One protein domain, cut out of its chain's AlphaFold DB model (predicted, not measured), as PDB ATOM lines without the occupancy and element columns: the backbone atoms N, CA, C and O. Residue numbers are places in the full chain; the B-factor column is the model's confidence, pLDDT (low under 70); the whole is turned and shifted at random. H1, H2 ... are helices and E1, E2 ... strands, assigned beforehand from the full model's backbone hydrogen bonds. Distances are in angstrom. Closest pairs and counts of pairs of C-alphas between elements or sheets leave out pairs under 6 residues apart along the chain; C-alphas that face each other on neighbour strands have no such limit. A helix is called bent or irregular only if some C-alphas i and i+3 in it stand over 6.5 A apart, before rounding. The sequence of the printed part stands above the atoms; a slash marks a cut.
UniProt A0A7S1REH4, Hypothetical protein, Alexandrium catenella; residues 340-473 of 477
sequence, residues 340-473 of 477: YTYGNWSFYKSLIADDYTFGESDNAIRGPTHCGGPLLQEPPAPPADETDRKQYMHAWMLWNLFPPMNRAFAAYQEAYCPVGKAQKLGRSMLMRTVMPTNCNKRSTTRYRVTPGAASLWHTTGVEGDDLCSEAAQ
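Overview. This is residues 340 to 473 of the 477 residues of the protein "Hypothetical protein" of Alexandrium catenella (UniProt A0A7S1REH4). A long helix, H2, bent but nearly straight, runs along the longest axis at one side, and a bent hairpin of strands, E3 and E4, reaches away from that side. The small hairpin E1 and E2 fills the place between the helix's first arm, H2a, and E3; the short helices H1 and H4 pack on the longer hairpin, and H3 folds back on the end of H2b. The printed part has 134 residues, with elements in the order E1, E2, H1, H2, H3, E3, E4, H4: four named helices and four named strands, each sheet an antiparallel pair. The class is mixed, helices and strands, with under half of the residues, 65 of 134, in named elements. The whole is compact, with a radius of gyration of the C-alphas of 14.7 A and spans of 46 by 34 by 29 A.

Arrangement. E1, residues 340 to 342, and E2, residues 345 to 347, form an antiparallel hairpin, with N 340 and O 347 2.9 A apart, within hydrogen-bond range. H2, residues 389 to 416, was assigned as one helix by its hydrogen bonds but is bent: C-alphas 400 and 403 are 6.5 A apart, and its arms H2a, residues 389 to 400, and H2b, residues 403 to 416, stand at a shallow tilt of 27 degrees. The closest C-alphas of E1 and H2a are those of Tyr 340 and His 394, 5.3 A apart. E3, residues 430 to 439, comes closest to E2 at Val 434 and Ser 346, C-alphas 5.7 A apart. With E4, residues 442 to 449, E3 forms an antiparallel hairpin, with N 434 and O 445 2.9 A apart, within hydrogen-bond range; E3 bends by 100 degrees at residue 436 and E4 by 69 degrees at residue 445. Residues 375 to 376 pair in parallel with residues 430 to 431 of E3. H1, residues 349 to 352, comes closest to E4 at Leu 351 and Thr 445, C-alphas 5.7 A apart. H4, residues 470 to 473, comes closest to E4 at Ala 472 and Arg 448, C-alphas 4.7 A apart. H3, residues 421 to 425, touches H2b, which meets it with residues 410 to 414 alone; the closest C-alphas, of Ala 422 and Gln 413, are 5.8 A apart. H2b and E3 are apart. Every O i to N i+4 pair is within hydrogen-bond range in H2a and H2b; H3 has 0 of 1, and 0 of 2 O i to N i+3 pairs, while H1 and H4 are too short for an O i to N i+4 pair.

Along the chain. E1 begins at C-alpha 340, (153.143, 113.416, 203.886). H2a measures 16.1 A and H2b 20.2 A from first to last C-alpha, and H2b ends at C-alpha 416, (129.095, 124.098, 190.262). E3 measures 19.3 A and E4 18.9 A. H1 is neither bent nor irregular, but only just: C-alphas 349 and 352 are 6.2 A apart. H4 ends at C-alpha 473, (132.084, 112.555, 212.004).

Size, cuts and confidence. The C-alphas farthest apart, of Thr 387 and Pro 418, are 46.8 A apart. The printed part has no cut. The links H1 to H2, 36 residues, and E4 to H4, 20 residues, are long. Mean pLDDT of the printed part is 89.6; residues 357 to 360 and 421 to 427 are under 70.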
ATOM      1  N   TYR A 340     152.443 112.398 203.110       96.94
ATOM      2  CA  TYR A 340     153.143 113.416 203.886       96.94
ATOM      3  C   TYR A 340     152.642 113.428 205.318       96.94
ATOM      4  O   TYR A 340     151.440 113.530 205.544       96.94
ATOM      5  N   THR A 341     153.559 113.332 206.277       96.56
ATOM      6  CA  THR A 341     153.220 113.266 207.700       96.56
ATOM      7  C   THR A 341     154.162 114.128 208.519       96.56
ATOM      8  O   THR A 341     155.374 113.979 208.386       96.56
ATOM      9  N   TYR A 342     153.614 114.977 209.386       96.88
ATOM     10  CA  TYR A 342     154.386 115.746 210.360       96.88
ATOM     11  C   TYR A 342     153.548 116.008 211.615       96.88
ATOM     12  O   TYR A 342     152.452 116.567 211.536       96.88
ATOM     13  N   GLY A 343     154.043 115.604 212.786       95.50
ATOM     14  CA  GLY A 343     153.252 115.645 214.019       95.50
ATOM     15  C   GLY A 343     151.931 114.875 213.866       95.50
ATOM     16  O   GLY A 343     151.932 113.713 213.470       95.50
ATOM     17  N   ASN A 344     150.806 115.537 214.143       95.25
ATOM     18  CA  ASN A 344     149.454 114.977 214.001       95.25
ATOM     19  C   ASN A 344     148.813 115.251 212.631       95.25
ATOM     20  O   ASN A 344     147.608 115.059 212.454       95.25
ATOM     21  N   TRP A 345     149.597 115.724 211.666       95.69
ATOM     22  CA  TRP A 345     149.141 115.995 210.312       95.69
ATOM     23  C   TRP A 345     149.545 114.856 209.396       95.69
ATOM     24  O   TRP A 345     150.699 114.429 209.392       95.69
ATOM     25  N   SER A 346     148.592 114.378 208.605       95.19
ATOM     26  CA  SER A 346     148.818 113.360 207.590       95.19
ATOM     27  C   SER A 346     148.012 113.697 206.352       95.19
ATOM     28  O   SER A 346     146.851 114.096 206.451       95.19
ATOM     29  N   PHE A 347     148.620 113.520 205.188       95.88
ATOM     30  CA  PHE A 347     147.965 113.665 203.904       95.88
ATOM     31  C   PHE A 347     148.407 112.564 202.957       95.88
ATOM     32  O   PHE A 347     149.592 112.269 202.815       95.88
ATOM     33  N   TYR A 348     147.431 112.023 202.248       95.06
ATOM     34  CA  TYR A 348     147.637 111.266 201.034       95.06
ATOM     35  C   TYR A 348     146.465 111.571 200.103       95.06
ATOM     36  O   TYR A 348     145.323 111.690 200.552       95.06
ATOM     37  N   LYS A 349     146.734 111.710 198.805       93.69
ATOM     38  CA  LYS A 349     145.759 112.212 197.823       93.69
ATOM     39  C   LYS A 349     144.441 111.445 197.767       93.69
ATOM     40  O   LYS A 349     143.414 112.033 197.446       93.69
ATOM     41  N   SER A 350     144.435 110.154 198.093       92.88
ATOM     42  CA  SER A 350     143.186 109.391 198.118       92.88
ATOM     43  C   SER A 350     142.296 109.695 199.316       92.88
ATOM     44  O   SER A 350     141.101 109.448 199.243       92.88
ATOM     45  N   LEU A 351     142.841 110.228 200.414       93.56
ATOM     46  CA  LEU A 351     142.088 110.430 201.657       93.56
ATOM     47  C   LEU A 351     141.020 111.523 201.519       93.56
ATOM     48  O   LEU A 351     140.082 111.566 202.311       93.56
ATOM     49  N   ILE A 352     141.140 112.381 200.501       94.06
ATOM     50  CA  ILE A 352     140.188 113.454 200.174       94.06
ATOM     51  C   ILE A 352     139.206 113.082 199.053       94.06
ATOM     52  O   ILE A 352     138.298 113.856 198.759       94.06
ATOM     53  N   ALA A 353     139.369 111.907 198.436       93.31
ATOM     54  CA  ALA A 353     138.502 111.402 197.376       93.31
ATOM     55  C   ALA A 353     137.536 110.337 197.897       93.31
ATOM     56  O   ALA A 353     137.903 109.532 198.751       93.31
ATOM     57  N   ASP A 354     136.291 110.357 197.424       90.25
ATOM     58  CA  ASP A 354     135.246 109.420 197.865       90.25
ATOM     59  C   ASP A 354     135.439 107.982 197.333       90.25
ATOM     60  O   ASP A 354     134.831 107.057 197.861       90.25
ATOM     61  N   ASP A 355     136.288 107.770 196.324       84.44
ATOM     62  CA  ASP A 355     136.429 106.503 195.597       84.44
ATOM     63  C   ASP A 355     137.897 106.150 195.262       84.44
ATOM     64  O   ASP A 355     138.373 106.374 194.149       84.44
ATOM     65  N   TYR A 356     138.651 105.554 196.201       75.50
ATOM     66  CA  TYR A 356     139.959 104.949 195.874       75.50
ATOM     67  C   TYR A 356     140.476 103.898 196.882       75.50
ATOM     68  O   TYR A 356     140.039 103.814 198.023       75.50
ATOM     69  N   THR A 357     141.464 103.114 196.430       54.56
ATOM     70  CA  THR A 357     141.901 101.758 196.826       54.56
ATOM     71  C   THR A 357     142.421 101.505 198.249       54.56
ATOM     72  O   THR A 357     142.863 100.387 198.509       54.56
ATOM     73  N   PHE A 358     142.378 102.443 199.197       53.56
ATOM     74  CA  PHE A 358     142.826 102.162 200.581       53.56
ATOM     75  C   PHE A 358     141.745 101.497 201.453       53.56
ATOM     76  O   PHE A 358     141.643 101.746 202.653       53.56
ATOM     77  N   GLY A 359     140.969 100.599 200.843       51.50
ATOM     78  CA  GLY A 359     139.770 100.023 201.436       51.50
ATOM     79  C   GLY A 359     138.580 100.963 201.295       51.50
ATOM     80  O   GLY A 359     138.731 102.167 201.116       51.50
ATOM     81  N   GLU A 360     137.389 100.384 201.333       62.47
ATOM     82  CA  GLU A 360     136.101 101.072 201.335       62.47
ATOM     83  C   GLU A 360     136.008 101.981 202.573       62.47
ATOM     84  O   GLU A 360     135.468 101.604 203.612       62.47
ATOM     85  N   SER A 361     136.619 103.165 202.521       74.81
ATOM     86  CA  SER A 361     136.424 104.162 203.563       74.81
ATOM     87  C   SER A 361     134.995 104.683 203.452       74.81
ATOM     88  O   SER A 361     134.643 105.329 202.465       74.81
ATOM     89  N   ASP A 362     134.182 104.401 204.466       85.69
ATOM     90  CA  ASP A 362     132.799 104.861 204.609       85.69
ATOM     91  C   ASP A 362     132.806 106.238 205.285       85.69
ATOM     92  O   ASP A 362     132.364 106.422 206.423       85.69
ATOM     93  N   ASN A 363     133.434 107.198 204.602       89.19
ATOM     94  CA  ASN A 363     133.574 108.563 205.086       89.19
ATOM     95  C   ASN A 363     132.193 109.228 205.185       89.19
ATOM     96  O   ASN A 363     131.547 109.490 204.171       89.19
ATOM     97  N   ALA A 364     131.777 109.581 206.403       90.88
ATOM     98  CA  ALA A 364     130.574 110.386 206.617       90.88
ATOM     99  C   ALA A 364     130.747 111.826 206.092       90.88
ATOM    100  O   ALA A 364     129.805 112.436 205.585       90.88
ATOM    101  N   ILE A 365     131.974 112.349 206.155       92.56
ATOM    102  CA  ILE A 365     132.346 113.657 205.611       92.56
ATOM    103  C   ILE A 365     132.680 113.507 204.129       92.56
ATOM    104  O   ILE A 365     133.620 112.799 203.768       92.56
ATOM    105  N   ARG A 366     131.948 114.213 203.268       92.94
ATOM    106  CA  ARG A 366     132.190 114.251 201.817       92.94
ATOM    107  C   ARG A 366     133.485 114.980 201.461       92.94
ATOM    108  O   ARG A 366     133.940 115.846 202.201       92.94
ATOM    109  N   GLY A 367     134.060 114.640 200.307       93.69
ATOM    110  CA  GLY A 367     135.257 115.305 199.791       93.69
ATOM    111  C   GLY A 367     135.019 116.784 199.441       93.69
ATOM    112  O   GLY A 367     133.873 117.213 199.275       93.69
ATOM    113  N   PRO A 368     136.092 117.574 199.266       95.38
ATOM    114  CA  PRO A 368     136.009 119.029 199.109       95.38
ATOM    115  C   PRO A 368     135.452 119.468 197.740       95.38
ATOM    116  O   PRO A 368     135.132 120.631 197.527       95.38
ATOM    117  N   THR A 369     135.299 118.542 196.797       95.31
ATOM    118  CA  THR A 369     134.647 118.735 195.491       95.31
ATOM    119  C   THR A 369     133.123 118.588 195.550       95.31
ATOM    120  O   THR A 369     132.444 118.898 194.573       95.31
ATOM    121  N   HIS A 370     132.549 118.149 196.673       93.94
ATOM    122  CA  HIS A 370     131.098 118.117 196.865       93.94
ATOM    123  C   HIS A 370     130.567 119.469 197.350       93.94
ATOM    124  O   HIS A 370     131.232 120.199 198.082       93.94
ATOM    125  N   CYS A 371     129.322 119.791 197.000       91.69
ATOM    126  CA  CYS A 371     128.651 120.967 197.548       91.69
ATOM    127  C   CYS A 371     128.396 120.799 199.048       91.69
ATOM    128  O   CYS A 371     127.738 119.840 199.442       91.69
ATOM    129  N   GLY A 372     128.908 121.733 199.857       88.75
ATOM    130  CA  GLY A 372     128.922 121.623 201.325       88.75
ATOM    131  C   GLY A 372     130.109 120.817 201.873       88.75
ATOM    132  O   GLY A 372     130.294 120.743 203.081       88.75
ATOM    133  N   GLY A 373     130.952 120.241 201.005       92.62
ATOM    134  CA  GLY A 373     132.171 119.557 201.431       92.62
ATOM    135  C   GLY A 373     133.133 120.528 202.133       92.62
ATOM    136  O   GLY A 373     133.381 121.615 201.595       92.62
ATOM    137  N   PRO A 374     133.679 120.179 203.313       93.81
ATOM    138  CA  PRO A 374     134.619 121.039 204.021       93.81
ATOM    139  C   PRO A 374     135.941 121.163 203.257       93.81
ATOM    140  O   PRO A 374     136.389 120.226 202.591       93.81
ATOM    141  N   LEU A 375     136.588 122.321 203.386       95.00
ATOM    142  CA  LEU A 375     137.950 122.523 202.892       95.00
ATOM    143  C   LEU A 375     138.968 121.869 203.834       95.00
ATOM    144  O   LEU A 375     138.657 121.521 204.975       95.00
ATOM    145  N   LEU A 376     140.206 121.706 203.374       95.75
ATOM    146  CA  LEU A 376     141.286 121.227 204.229       95.75
ATOM    147  C   LEU A 376     141.659 122.318 205.232       95.75
ATOM    148  O   LEU A 376     141.804 123.485 204.867       95.75
ATOM    149  N   GLN A 377     141.863 121.962 206.497       95.50
ATOM    150  CA  GLN A 377     142.490 122.891 207.429       95.50
ATOM    151  C   GLN A 377     143.930 123.124 206.989       95.50
ATOM    152  O   GLN A 377     144.671 122.162 206.845       95.50
ATOM    153  N   GLU A 378     144.341 124.371 206.786       95.62
ATOM    154  CA  GLU A 378     145.729 124.677 206.427       95.62
ATOM    155  C   GLU A 378     146.652 124.457 207.636       95.62
ATOM    156  O   GLU A 378     146.296 124.862 208.750       95.62
ATOM    157  N   PRO A 379     147.813 123.803 207.457       95.81
ATOM    158  CA  PRO A 379     148.748 123.594 208.549       95.81
ATOM    159  C   PRO A 379     149.487 124.891 208.910       95.81
ATOM    160  O   PRO A 379     149.596 125.798 208.076       95.81
ATOM    161  N   PRO A 380     150.030 124.993 210.139       95.62
ATOM    162  CA  PRO A 380     150.899 126.106 210.503       95.62
ATOM    163  C   PRO A 380     152.180 126.102 209.653       95.62
ATOM    164  O   PRO A 380     152.471 125.151 208.929       95.62
ATOM    165  N   ALA A 381     152.969 127.177 209.730       95.88
ATOM    166  CA  ALA A 381     154.259 127.220 209.042       95.88
ATOM    167  C   ALA A 381     155.186 126.078 209.525       95.88
ATOM    168  O   ALA A 381     155.111 125.692 210.701       95.88
ATOM    169  N   PRO A 382     156.067 125.539 208.659       95.94
ATOM    170  CA  PRO A 382     157.045 124.529 209.056       95.94
ATOM    171  C   PRO A 382     157.887 125.021 210.242       95.94
ATOM    172  O   PRO A 382     158.298 126.187 210.226       95.94
ATOM    173  N   PRO A 383     158.148 124.193 211.270       95.62
ATOM    174  CA  PRO A 383     158.856 124.659 212.460       95.62
ATOM    175  C   PRO A 383     160.294 125.043 212.129       95.62
ATOM    176  O   PRO A 383     161.025 124.278 211.502       95.62
ATOM    177  N   ALA A 384     160.696 126.251 212.527       93.62
ATOM    178  CA  ALA A 384     162.032 126.777 212.245       93.62
ATOM    179  C   ALA A 384     163.138 126.044 213.026       93.62
ATOM    180  O   ALA A 384     164.304 126.111 212.649       93.62
ATOM    181  N   ASP A 385     162.765 125.370 214.111       94.12
ATOM    182  CA  ASP A 385     163.615 124.569 214.988       94.12
ATOM    183  C   ASP A 385     163.616 123.071 214.637       94.12
ATOM    184  O   ASP A 385     164.309 122.300 215.300       94.12
ATOM    185  N   GLU A 386     162.891 122.642 213.595       95.44
ATOM    186  CA  GLU A 386     162.959 121.259 213.122       95.44
ATOM    187  C   GLU A 386     164.334 120.982 212.499       95.44
ATOM    188  O   GLU A 386     164.725 121.561 211.482       95.44
ATOM    189  N   THR A 387     165.069 120.069 213.127       93.06
ATOM    190  CA  THR A 387     166.435 119.700 212.735       93.06
ATOM    191  C   THR A 387     166.468 118.470 211.834       93.06
ATOM    192  O   THR A 387     167.424 118.290 211.074       93.06
ATOM    193  N   ASP A 388     165.425 117.637 211.861       93.31
ATOM    194  CA  ASP A 388     165.270 116.538 210.921       93.31
ATOM    195  C   ASP A 388     164.798 117.092 209.570       93.31
ATOM    196  O   ASP A 388     163.628 117.415 209.353       93.31
ATOM    197  N   ARG A 389     165.733 117.162 208.614       91.44
ATOM    198  CA  ARG A 389     165.479 117.614 207.236       91.44
ATOM    199  C   ARG A 389     164.280 116.910 206.595       91.44
ATOM    200  O   ARG A 389     163.526 117.561 205.877       91.44
ATOM    201  N   LYS A 390     164.105 115.604 206.820       92.94
ATOM    202  CA  LYS A 390     162.999 114.842 206.230       92.94
ATOM    203  C   LYS A 390     161.673 115.285 206.839       92.94
ATOM    204  O   LYS A 390     160.710 115.490 206.101       92.94
ATOM    205  N   GLN A 391     161.621 115.462 208.158       95.50
ATOM    206  CA  GLN A 391     160.426 115.967 208.835       95.50
ATOM    207  C   GLN A 391     160.109 117.400 208.386       95.50
ATOM    208  O   GLN A 391     158.981 117.672 207.977       95.50
ATOM    209  N   TYR A 392     161.113 118.276 208.304       94.75
ATOM    210  CA  TYR A 392     160.936 119.626 207.764       94.75
ATOM    211  C   TYR A 392     160.351 119.601 206.343       94.75
ATOM    212  O   TYR A 392     159.425 120.347 206.037       94.75
ATOM    213  N   MET A 393     160.845 118.717 205.470       94.44
ATOM    214  CA  MET A 393     160.312 118.546 204.113       94.44
ATOM    215  C   MET A 393     158.855 118.075 204.108       94.44
ATOM    216  O   MET A 393     158.069 118.573 203.306       94.44
ATOM    217  N   HIS A 394     158.461 117.165 205.005       96.25
ATOM    218  CA  HIS A 394     157.056 116.780 205.157       96.25
ATOM    219  C   HIS A 394     156.180 117.965 205.598       96.25
ATOM    220  O   HIS A 394     155.145 118.207 204.973       96.25
ATOM    221  N   ALA A 395     156.600 118.725 206.615       96.62
ATOM    222  CA  ALA A 395     155.895 119.928 207.064       96.62
ATOM    223  C   ALA A 395     155.780 120.970 205.941       96.62
ATOM    224  O   ALA A 395     154.708 121.519 205.688       96.62
ATOM    225  N   TRP A 396     156.877 121.204 205.220       95.69
ATOM    226  CA  TRP A 396     156.942 122.142 204.106       95.69
ATOM    227  C   TRP A 396     156.044 121.725 202.938       95.69
ATOM    228  O   TRP A 396     155.350 122.577 202.383       95.69
ATOM    229  N   MET A 397     155.991 120.431 202.599       96.25
ATOM    230  CA  MET A 397     155.069 119.919 201.583       96.25
ATOM    231  C   MET A 397     153.615 120.153 201.989       96.25
ATOM    232  O   MET A 397     152.861 120.722 201.210       96.25
ATOM    233  N   LEU A 398     153.224 119.795 203.217       96.75
ATOM    234  CA  LEU A 398     151.862 120.029 203.713       96.75
ATOM    235  C   LEU A 398     151.491 121.522 203.663       96.75
ATOM    236  O   LEU A 398     150.422 121.882 203.167       96.75
ATOM    237  N   TRP A 399     152.400 122.390 204.118       96.56
ATOM    238  CA  TRP A 399     152.205 123.842 204.158       96.56
ATOM    239  C   TRP A 399     152.061 124.484 202.779       96.56
ATOM    240  O   TRP A 399     151.221 125.363 202.603       96.56
ATOM    241  N   ASN A 400     152.814 124.025 201.779       95.81
ATOM    242  CA  ASN A 400     152.708 124.573 200.428       95.81
ATOM    243  C   ASN A 400     151.622 123.900 199.572       95.81
ATOM    244  O   ASN A 400     151.201 124.482 198.575       95.81
ATOM    245  N   LEU A 401     151.161 122.701 199.938       96.69
ATOM    246  CA  LEU A 401     150.178 121.942 199.162       96.69
ATOM    247  C   LEU A 401     148.732 122.352 199.471       96.69
ATOM    248  O   LEU A 401     147.909 122.467 198.563       96.69
ATOM    249  N   PHE A 402     148.401 122.572 200.743       97.31
ATOM    250  CA  PHE A 402     147.008 122.744 201.164       97.31
ATOM    251  C   PHE A 402     146.376 124.069 200.707       97.31
ATOM    252  O   PHE A 402     145.261 124.024 200.181       97.31
ATOM    253  N   PRO A 403     147.047 125.233 200.812       97.12
ATOM    254  CA  PRO A 403     146.465 126.491 200.352       97.12
ATOM    255  C   PRO A 403     146.045 126.499 198.866       97.12
ATOM    256  O   PRO A 403     144.908 126.887 198.578       97.12
ATOM    257  N   PRO A 404     146.879 126.073 197.888       98.00
ATOM    258  CA  PRO A 404     146.438 126.005 196.493       98.00
ATOM    259  C   PRO A 404     145.325 124.976 196.256       98.00
ATOM    260  O   PRO A 404     144.430 125.239 195.452       98.00
ATOM    261  N   MET A 405     145.318 123.847 196.977       97.94
ATOM    262  CA  MET A 405     144.209 122.884 196.927       97.94
ATOM    263  C   MET A 405     142.892 123.510 197.389       97.94
ATOM    264  O   MET A 405     141.888 123.422 196.686       97.94
ATOM    265  N   ASN A 406     142.895 124.205 198.528       97.38
ATOM    266  CA  ASN A 406     141.708 124.870 199.059       97.38
ATOM    267  C   ASN A 406     141.147 125.920 198.103       97.38
ATOM    268  O   ASN A 406     139.934 125.973 197.904       97.38
ATOM    269  N   ARG A 407     142.010 126.722 197.465       97.44
ATOM    270  CA  ARG A 407     141.566 127.675 196.437       97.44
ATOM    271  C   ARG A 407     140.946 126.970 195.234       97.44
ATOM    272  O   ARG A 407     139.908 127.415 194.751       97.44
ATOM    273  N   ALA A 408     141.523 125.851 194.798       98.12
ATOM    274  CA  ALA A 408     140.974 125.056 193.705       98.12
ATOM    275  C   ALA A 408     139.596 124.473 194.037       98.12
ATOM    276  O   ALA A 408     138.669 124.585 193.234       98.12
ATOM    277  N   PHE A 409     139.438 123.901 195.231       97.31
ATOM    278  CA  PHE A 409     138.162 123.359 195.688       97.31
ATOM    279  C   PHE A 409     137.113 124.453 195.876       97.31
ATOM    280  O   PHE A 409     135.986 124.287 195.420       97.31
ATOM    281  N   ALA A 410     137.484 125.597 196.453       95.25
ATOM    282  CA  ALA A 410     136.587 126.738 196.580       95.25
ATOM    283  C   ALA A 410     136.117 127.250 195.208       95.25
ATOM    284  O   ALA A 410     134.917 127.430 195.008       95.25
ATOM    285  N   ALA A 411     137.032 127.412 194.244       96.25
ATOM    286  CA  ALA A 411     136.697 127.824 192.880       96.25
ATOM    287  C   ALA A 411     135.794 126.801 192.169       96.25
ATOM    288  O   ALA A 411     134.883 127.168 191.429       96.25
ATOM    289  N   TYR A 412     136.018 125.507 192.407       97.06
ATOM    290  CA  TYR A 412     135.159 124.451 191.883       97.06
ATOM    291  C   TYR A 412     133.757 124.496 192.503       97.06
ATOM    292  O   TYR A 412     132.763 124.484 191.778       97.06
ATOM    293  N   GLN A 413     133.655 124.596 193.831       95.12
ATOM    294  CA  GLN A 413     132.368 124.715 194.515       95.12
ATOM    295  C   GLN A 413     131.608 125.963 194.049       95.12
ATOM    296  O   GLN A 413     130.413 125.886 193.785       95.12
ATOM    297  N   GLU A 414     132.285 127.097 193.878       93.62
ATOM    298  CA  GLU A 414     131.682 128.320 193.336       93.62
ATOM    299  C   GLU A 414     131.127 128.121 191.918       93.62
ATOM    300  O   GLU A 414     130.042 128.608 191.601       93.62
ATOM    301  N   ALA A 415     131.825 127.359 191.074       95.06
ATOM    302  CA  ALA A 415     131.427 127.136 189.690       95.06
ATOM    303  C   ALA A 415     130.248 126.159 189.515       95.06
ATOM    304  O   ALA A 415     129.547 126.266 188.500       95.06
ATOM    305  N   TYR A 416     130.042 125.213 190.441       95.44
ATOM    306  CA  TYR A 416     129.095 124.098 190.262       95.44
ATOM    307  C   TYR A 416     128.058 123.927 191.377       95.44
ATOM    308  O   TYR A 416     127.123 123.145 191.206       95.44
ATOM    309  N   CYS A 417     128.171 124.639 192.499       93.19
ATOM    310  CA  CYS A 417     127.222 124.511 193.602       93.19
ATOM    311  C   CYS A 417     126.179 125.633 193.625       93.19
ATOM    312  O   CYS A 417     126.474 126.769 193.253       93.19
ATOM    313  N   PRO A 418     124.957 125.358 194.125       90.31
ATOM    314  CA  PRO A 418     123.939 126.387 194.293       90.31
ATOM    315  C   PRO A 418     124.428 127.551 195.164       90.31
ATOM    316  O   PRO A 418     125.024 127.348 196.233       90.31
ATOM    317  N   VAL A 419     124.124 128.775 194.722       79.44
ATOM    318  CA  VAL A 419     124.432 130.018 195.440       79.44
ATOM    319  C   VAL A 419     123.895 129.934 196.873       79.44
ATOM    320  O   VAL A 419     122.747 129.560 197.103       79.44
ATOM    321  N   GLY A 420     124.744 130.250 197.852       70.38
ATOM    322  CA  GLY A 420     124.414 130.207 199.282       70.38
ATOM    323  C   GLY A 420     124.855 128.938 200.019       70.38
ATOM    324  O   GLY A 420     125.196 129.049 201.195       70.38
ATOM    325  N   LYS A 421     124.946 127.774 199.353       64.25
ATOM    326  CA  LYS A 421     125.510 126.554 199.970       64.25
ATOM    327  C   LYS A 421     127.042 126.578 199.983       64.25
ATOM    328  O   LYS A 421     127.645 126.376 201.028       64.25
ATOM    329  N   ALA A 422     127.675 126.927 198.861       59.84
ATOM    330  CA  ALA A 422     129.142 126.986 198.777       59.84
ATOM    331  C   ALA A 422     129.761 128.042 199.716       59.84
ATOM    332  O   ALA A 422     130.749 127.782 200.395       59.84
ATOM    333  N   GLN A 423     129.158 129.235 199.799       58.12
ATOM    334  CA  GLN A 423     129.741 130.359 200.544       58.12
ATOM    335  C   GLN A 423     129.589 130.263 202.066       58.12
ATOM    336  O   GLN A 423     130.458 130.764 202.779       58.12
ATOM    337  N   LYS A 424     128.504 129.663 202.575       59.88
ATOM    338  CA  LYS A 424     128.252 129.606 204.023       59.88
ATOM    339  C   LYS A 424     128.997 128.473 204.725       59.88
ATOM    340  O   LYS A 424     129.339 128.644 205.885       59.88
ATOM    341  N   LEU A 425     129.260 127.363 204.035       58.22
ATOM    342  CA  LEU A 425     129.638 126.096 204.673       58.22
ATOM    343  C   LEU A 425     131.107 125.729 204.457       58.22
ATOM    344  O   LEU A 425     131.797 125.376 205.412       58.22
ATOM    345  N   GLY A 426     131.628 125.934 203.243       57.81
ATOM    346  CA  GLY A 426     133.035 125.657 202.930       57.81
ATOM    347  C   GLY A 426     134.029 126.566 203.664       57.81
ATOM    348  O   GLY A 426     135.200 126.225 203.782       57.81
ATOM    349  N   ARG A 427     133.577 127.721 204.183       63.44
ATOM    350  CA  ARG A 427     134.422 128.648 204.963       63.44
ATOM    351  C   ARG A 427     134.351 128.436 206.472       63.44
ATOM    352  O   ARG A 427     135.288 128.818 207.165       63.44
ATOM    353  N   SER A 428     133.254 127.884 206.989       75.56
ATOM    354  CA  SER A 428     133.093 127.653 208.429       75.56
ATOM    355  C   SER A 428     133.559 126.267 208.856       75.56
ATOM    356  O   SER A 428     133.921 126.091 210.015       75.56
ATOM    357  N   MET A 429     133.553 125.294 207.940       86.06
ATOM    358  CA  MET A 429     133.944 123.918 208.226       86.06
ATOM    359  C   MET A 429     135.267 123.574 207.561       86.06
ATOM    360  O   MET A 429     135.447 123.729 206.352       86.06
ATOM    361  N   LEU A 430     136.173 123.050 208.375       93.62
ATOM    362  CA  LEU A 430     137.458 122.540 207.943       93.62
ATOM    363  C   LEU A 430     137.539 121.061 208.307       93.62
ATOM    364  O   LEU A 430     136.972 120.619 209.310       93.62
ATOM    365  N   MET A 431     138.273 120.304 207.506       95.56
ATOM    366  CA  MET A 431     138.587 118.911 207.789       95.56
ATOM    367  C   MET A 431     140.090 118.661 207.772       95.56
ATOM    368  O   MET A 431     140.862 119.382 207.138       95.56
ATOM    369  N   ARG A 432     140.497 117.587 208.439       95.56
ATOM    370  CA  ARG A 432     141.809 116.967 208.266       95.56
ATOM    371  C   ARG A 432     141.642 115.539 207.779       95.56
ATOM    372  O   ARG A 432     140.587 114.925 207.947       95.56
ATOM    373  N   THR A 433     142.712 115.013 207.198       95.31
ATOM    374  CA  THR A 433     142.802 113.610 206.805       95.31
ATOM    375  C   THR A 433     143.605 112.795 207.809       95.31
ATOM    376  O   THR A 433     144.499 113.306 208.484       95.31
ATOM    377  N   VAL A 434     143.292 111.509 207.894       93.94
ATOM    378  CA  VAL A 434     144.025 110.512 208.677       93.94
ATOM    379  C   VAL A 434     144.107 109.215 207.882       93.94
ATOM    380  O   VAL A 434     143.278 108.962 207.004       93.94
ATOM    381  N   MET A 435     145.111 108.390 208.176       91.69
ATOM    382  CA  MET A 435     145.123 107.017 207.672       91.69
ATOM    383  C   MET A 435     143.838 106.294 208.108       91.69
ATOM    384  O   MET A 435     143.319 106.611 209.182       91.69
ATOM    385  N   PRO A 436     143.330 105.337 207.308       91.25
ATOM    386  CA  PRO A 436     142.089 104.629 207.605       91.25
ATOM    387  C   PRO A 436     142.001 104.197 209.071       91.25
ATOM    388  O   PRO A 436     142.842 103.438 209.556       91.25
ATOM    389  N   THR A 437     141.006 104.729 209.778       91.31
ATOM    390  CA  THR A 437     140.785 104.488 211.205       91.31
ATOM    391  C   THR A 437     139.371 103.965 211.419       91.31
ATOM    392  O   THR A 437     138.415 104.475 210.840       91.31
ATOM    393  N   ASN A 438     139.225 102.932 212.249       93.12
ATOM    394  CA  ASN A 438     137.930 102.313 212.509       93.12
ATOM    395  C   ASN A 438     137.144 103.097 213.570       93.12
ATOM    396  O   ASN A 438     137.476 103.042 214.751       93.12
ATOM    397  N   CYS A 439     136.058 103.743 213.155       92.50
ATOM    398  CA  CYS A 439     135.088 104.417 214.009       92.50
ATOM    399  C   CYS A 439     133.746 103.690 213.932       92.50
ATOM    400  O   CYS A 439     133.065 103.737 212.911       92.50
ATOM    401  N   ASN A 440     133.348 102.993 215.000       89.00
ATOM    402  CA  ASN A 440     132.040 102.325 215.085       89.00
ATOM    403  C   ASN A 440     131.717 101.411 213.882       89.00
ATOM    404  O   ASN A 440     130.612 101.441 213.347       89.00
ATOM    405  N   LYS A 441     132.686 100.576 213.470       87.19
ATOM    406  CA  LYS A 441     132.625  99.671 212.296       87.19
ATOM    407  C   LYS A 441     132.680 100.362 210.924       87.19
ATOM    408  O   LYS A 441     132.582  99.669 209.917       87.19
ATOM    409  N   ARG A 442     132.876 101.680 210.870       87.31
ATOM    410  CA  ARG A 442     133.203 102.413 209.641       87.31
ATOM    411  C   ARG A 442     134.692 102.701 209.587       87.31
ATOM    412  O   ARG A 442     135.270 103.117 210.585       87.31
ATOM    413  N   SER A 443     135.304 102.511 208.426       91.00
ATOM    414  CA  SER A 443     136.654 103.010 208.170       91.00
ATOM    415  C   SER A 443     136.546 104.466 207.719       91.00
ATOM    416  O   SER A 443     135.976 104.728 206.664       91.00
ATOM    417  N   THR A 444     137.042 105.412 208.514       91.81
ATOM    418  CA  THR A 444     137.056 106.841 208.167       91.81
ATOM    419  C   THR A 444     138.483 107.317 207.926       91.81
ATOM    420  O   THR A 444     139.434 106.869 208.570       91.81
ATOM    421  N   THR A 445     138.637 108.234 206.980       93.81
ATOM    422  CA  THR A 445     139.905 108.894 206.650       93.81
ATOM    423  C   THR A 445     139.830 110.400 206.851       93.81
ATOM    424  O   THR A 445     140.781 111.109 206.517       93.81
ATOM    425  N   ARG A 446     138.701 110.913 207.353       94.50
ATOM    426  CA  ARG A 446     138.403 112.343 207.457       94.50
ATOM    427  C   ARG A 446     137.747 112.638 208.792       94.50
ATOM    428  O   ARG A 446     136.972 111.833 209.299       94.50
ATOM    429  N   TYR A 447     138.030 113.805 209.345       95.31
ATOM    430  CA  TYR A 447     137.353 114.298 210.540       95.31
ATOM    431  C   TYR A 447     137.278 115.821 210.512       95.31
ATOM    432  O   TYR A 447     138.144 116.492 209.936       95.31
ATOM    433  N   ARG A 448     136.227 116.361 211.126       95.12
ATOM    434  CA  ARG A 448     136.047 117.800 211.302       95.12
ATOM    435  C   ARG A 448     137.015 118.344 212.338       95.12
ATOM    436  O   ARG A 448     137.351 117.671 213.316       95.12
ATOM    437  N   VAL A 449     137.438 119.581 212.124       94.19
ATOM    438  CA  VAL A 449     138.315 120.286 213.053       94.19
ATOM    439  C   VAL A 449     137.756 121.640 213.442       94.19
ATOM    440  O   VAL A 449     137.172 122.353 212.626       94.19
ATOM    441  N   THR A 450     137.999 122.012 214.696       88.88
ATOM    442  CA  THR A 450     137.576 123.304 215.235       88.88
ATOM    443  C   THR A 450     138.349 124.427 214.530       88.88
ATOM    444  O   THR A 450     139.591 124.397 214.506       88.88
ATOM    445  N   PRO A 451     137.669 125.443 213.963       83.38
ATOM    446  CA  PRO A 451     138.341 126.611 213.403       83.38
ATOM    447  C   PRO A 451     139.291 127.251 214.426       83.38
ATOM    448  O   PRO A 451     138.933 127.454 215.581       83.38
ATOM    449  N   GLY A 452     140.528 127.544 214.016       81.62
ATOM    450  CA  GLY A 452     141.559 128.101 214.903       81.62
ATOM    451  C   GLY A 452     142.403 127.072 215.667       81.62
ATOM    452  O   GLY A 452     143.466 127.431 216.165       81.62
ATOM    453  N   ALA A 453     142.040 125.784 215.668       79.62
ATOM    454  CA  ALA A 453     142.876 124.721 216.246       79.62
ATOM    455  C   ALA A 453     144.134 124.378 215.409       79.62
ATOM    456  O   ALA A 453     144.832 123.404 215.681       79.62
ATOM    457  N   ALA A 454     144.426 125.167 214.371       72.06
ATOM    458  CA  ALA A 454     145.547 124.986 213.450       72.06
ATOM    459  C   ALA A 454     146.886 125.538 213.977       72.06
ATOM    460  O   ALA A 454     147.860 125.578 213.233       72.06
ATOM    461  N   SER A 455     146.961 126.003 215.226       79.25
ATOM    462  CA  SER A 455     148.141 126.734 215.704       79.25
ATOM    463  C   SER A 455     149.382 125.862 215.906       79.25
ATOM    464  O   SER A 455     150.483 126.405 215.937       79.25
ATOM    465  N   LEU A 456     149.238 124.536 216.035       89.38
ATOM    466  CA  LEU A 456     150.348 123.638 216.356       89.38
ATOM    467  C   LEU A 456     150.318 122.343 215.533       89.38
ATOM    468  O   LEU A 456     149.275 121.731 215.290       89.38
ATOM    469  N   TRP A 457     151.506 121.860 215.171       94.50
ATOM    470  CA  TRP A 457     151.682 120.584 214.471       94.50
ATOM    471  C   TRP A 457     151.281 119.362 215.314       94.50
ATOM    472  O   TRP A 457     150.907 118.328 214.767       94.50
ATOM    473  N   HIS A 458     151.311 119.476 216.643       93.88
ATOM    474  CA  HIS A 458     151.038 118.370 217.573       93.88
ATOM    475  C   HIS A 458     149.637 118.407 218.193       93.88
ATOM    476  O   HIS A 458     149.317 117.593 219.053       93.88
ATOM    477  N   THR A 459     148.769 119.326 217.768       91.25
ATOM    478  CA  THR A 459     147.355 119.324 218.172       91.25
ATOM    479  C   THR A 459     146.530 118.558 217.152       91.25
ATOM    480  O   THR A 459     146.727 118.744 215.954       91.25
ATOM    481  N   THR A 460     145.602 117.712 217.600       88.44
ATOM    482  CA  THR A 460     144.678 116.991 216.703       88.44
ATOM    483  C   THR A 460     143.665 117.938 216.063       88.44
ATOM    484  O   THR A 460     143.297 117.762 214.908       88.44
ATOM    485  N   GLY A 461     143.233 118.962 216.807       88.56
ATOM    486  CA  GLY A 461     142.240 119.943 216.366       88.56
ATOM    487  C   GLY A 461     140.843 119.372 216.128       88.56
ATOM    488  O   GLY A 461     139.984 120.105 215.649       88.56
ATOM    489  N   VAL A 462     140.629 118.096 216.462       92.50
ATOM    490  CA  VAL A 462     139.359 117.373 216.354       92.50
ATOM    491  C   VAL A 462     138.226 118.180 216.986       92.50
ATOM    492  O   VAL A 462     138.382 118.763 218.058       92.50
ATOM    493  N   GLU A 463     137.085 118.222 216.310       88.75
ATOM    494  CA  GLU A 463     135.841 118.739 216.878       88.75
ATOM    495  C   GLU A 463     135.186 117.655 217.755       88.75
ATOM    496  O   GLU A 463     134.749 116.634 217.236       88.75
ATOM    497  N   GLY A 464     135.145 117.855 219.077       89.50
ATOM    498  CA  GLY A 464     134.668 116.859 220.051       89.50
ATOM    499  C   GLY A 464     135.800 116.190 220.840       89.50
ATOM    500  O   GLY A 464     136.907 116.720 220.915       89.50
ATOM    501  N   ASP A 465     135.507 115.034 221.444       85.00
ATOM    502  CA  ASP A 465     136.441 114.341 222.347       85.00
ATOM    503  C   ASP A 465     137.523 113.549 221.593       85.00
ATOM    504  O   ASP A 465     138.679 113.493 222.015       85.00
ATOM    505  N   ASP A 466     137.157 112.948 220.457       93.75
ATOM    506  CA  ASP A 466     138.053 112.153 219.618       93.75
ATOM    507  C   ASP A 466     137.613 112.124 218.141       93.75
ATOM    508  O   ASP A 466     136.531 112.595 217.775       93.75
ATOM    509  N   LEU A 467     138.487 111.598 217.275       93.50
ATOM    510  CA  LEU A 467     138.289 111.569 215.820       93.50
ATOM    511  C   LEU A 467     137.059 110.753 215.378       93.50
ATOM    512  O   LEU A 467     136.580 110.950 214.267       93.50
ATOM    513  N   CYS A 468     136.563 109.849 216.223       94.94
ATOM    514  CA  CYS A 468     135.379 109.019 216.021       94.94
ATOM    515  C   CYS A 468     134.119 109.567 216.704       94.94
ATOM    516  O   CYS A 468     133.053 108.959 216.570       94.94
ATOM    517  N   SER A 469     134.221 110.684 217.428       94.94
ATOM    518  CA  SER A 469     133.073 111.327 218.059       94.94
ATOM    519  C   SER A 469     132.029 111.753 217.023       94.94
ATOM    520  O   SER A 469     132.335 112.002 215.853       94.94
ATOM    521  N   GLU A 470     130.772 111.857 217.458       93.38
ATOM    522  CA  GLU A 470     129.679 112.297 216.589       93.38
ATOM    523  C   GLU A 470     129.958 113.687 216.009       93.38
ATOM    524  O   GLU A 470     129.787 113.884 214.814       93.38
ATOM    525  N   ALA A 471     130.488 114.618 216.806       93.25
ATOM    526  CA  ALA A 471     130.861 115.950 216.331       93.25
ATOM    527  C   ALA A 471     131.950 115.905 215.238       93.25
ATOM    528  O   ALA A 471     131.850 116.619 214.238       93.25
ATOM    529  N   ALA A 472     132.943 115.020 215.379       93.88
ATOM    530  CA  ALA A 472     134.032 114.865 214.418       93.88
ATOM    531  C   ALA A 472     133.594 114.202 213.107       93.88
ATOM    532  O   ALA A 472     134.236 114.438 212.084       93.88
ATOM    533  N   GLN A 473     132.544 113.373 213.135       94.38
ATOM    534  CA  GLN A 473     132.084 112.555 212.004       94.38
ATOM    535  C   GLN A 473     130.706 112.956 211.456       94.38
ATOM    536  O   GLN A 473     130.267 112.378 210.463       94.38
TER     537      GLN A 473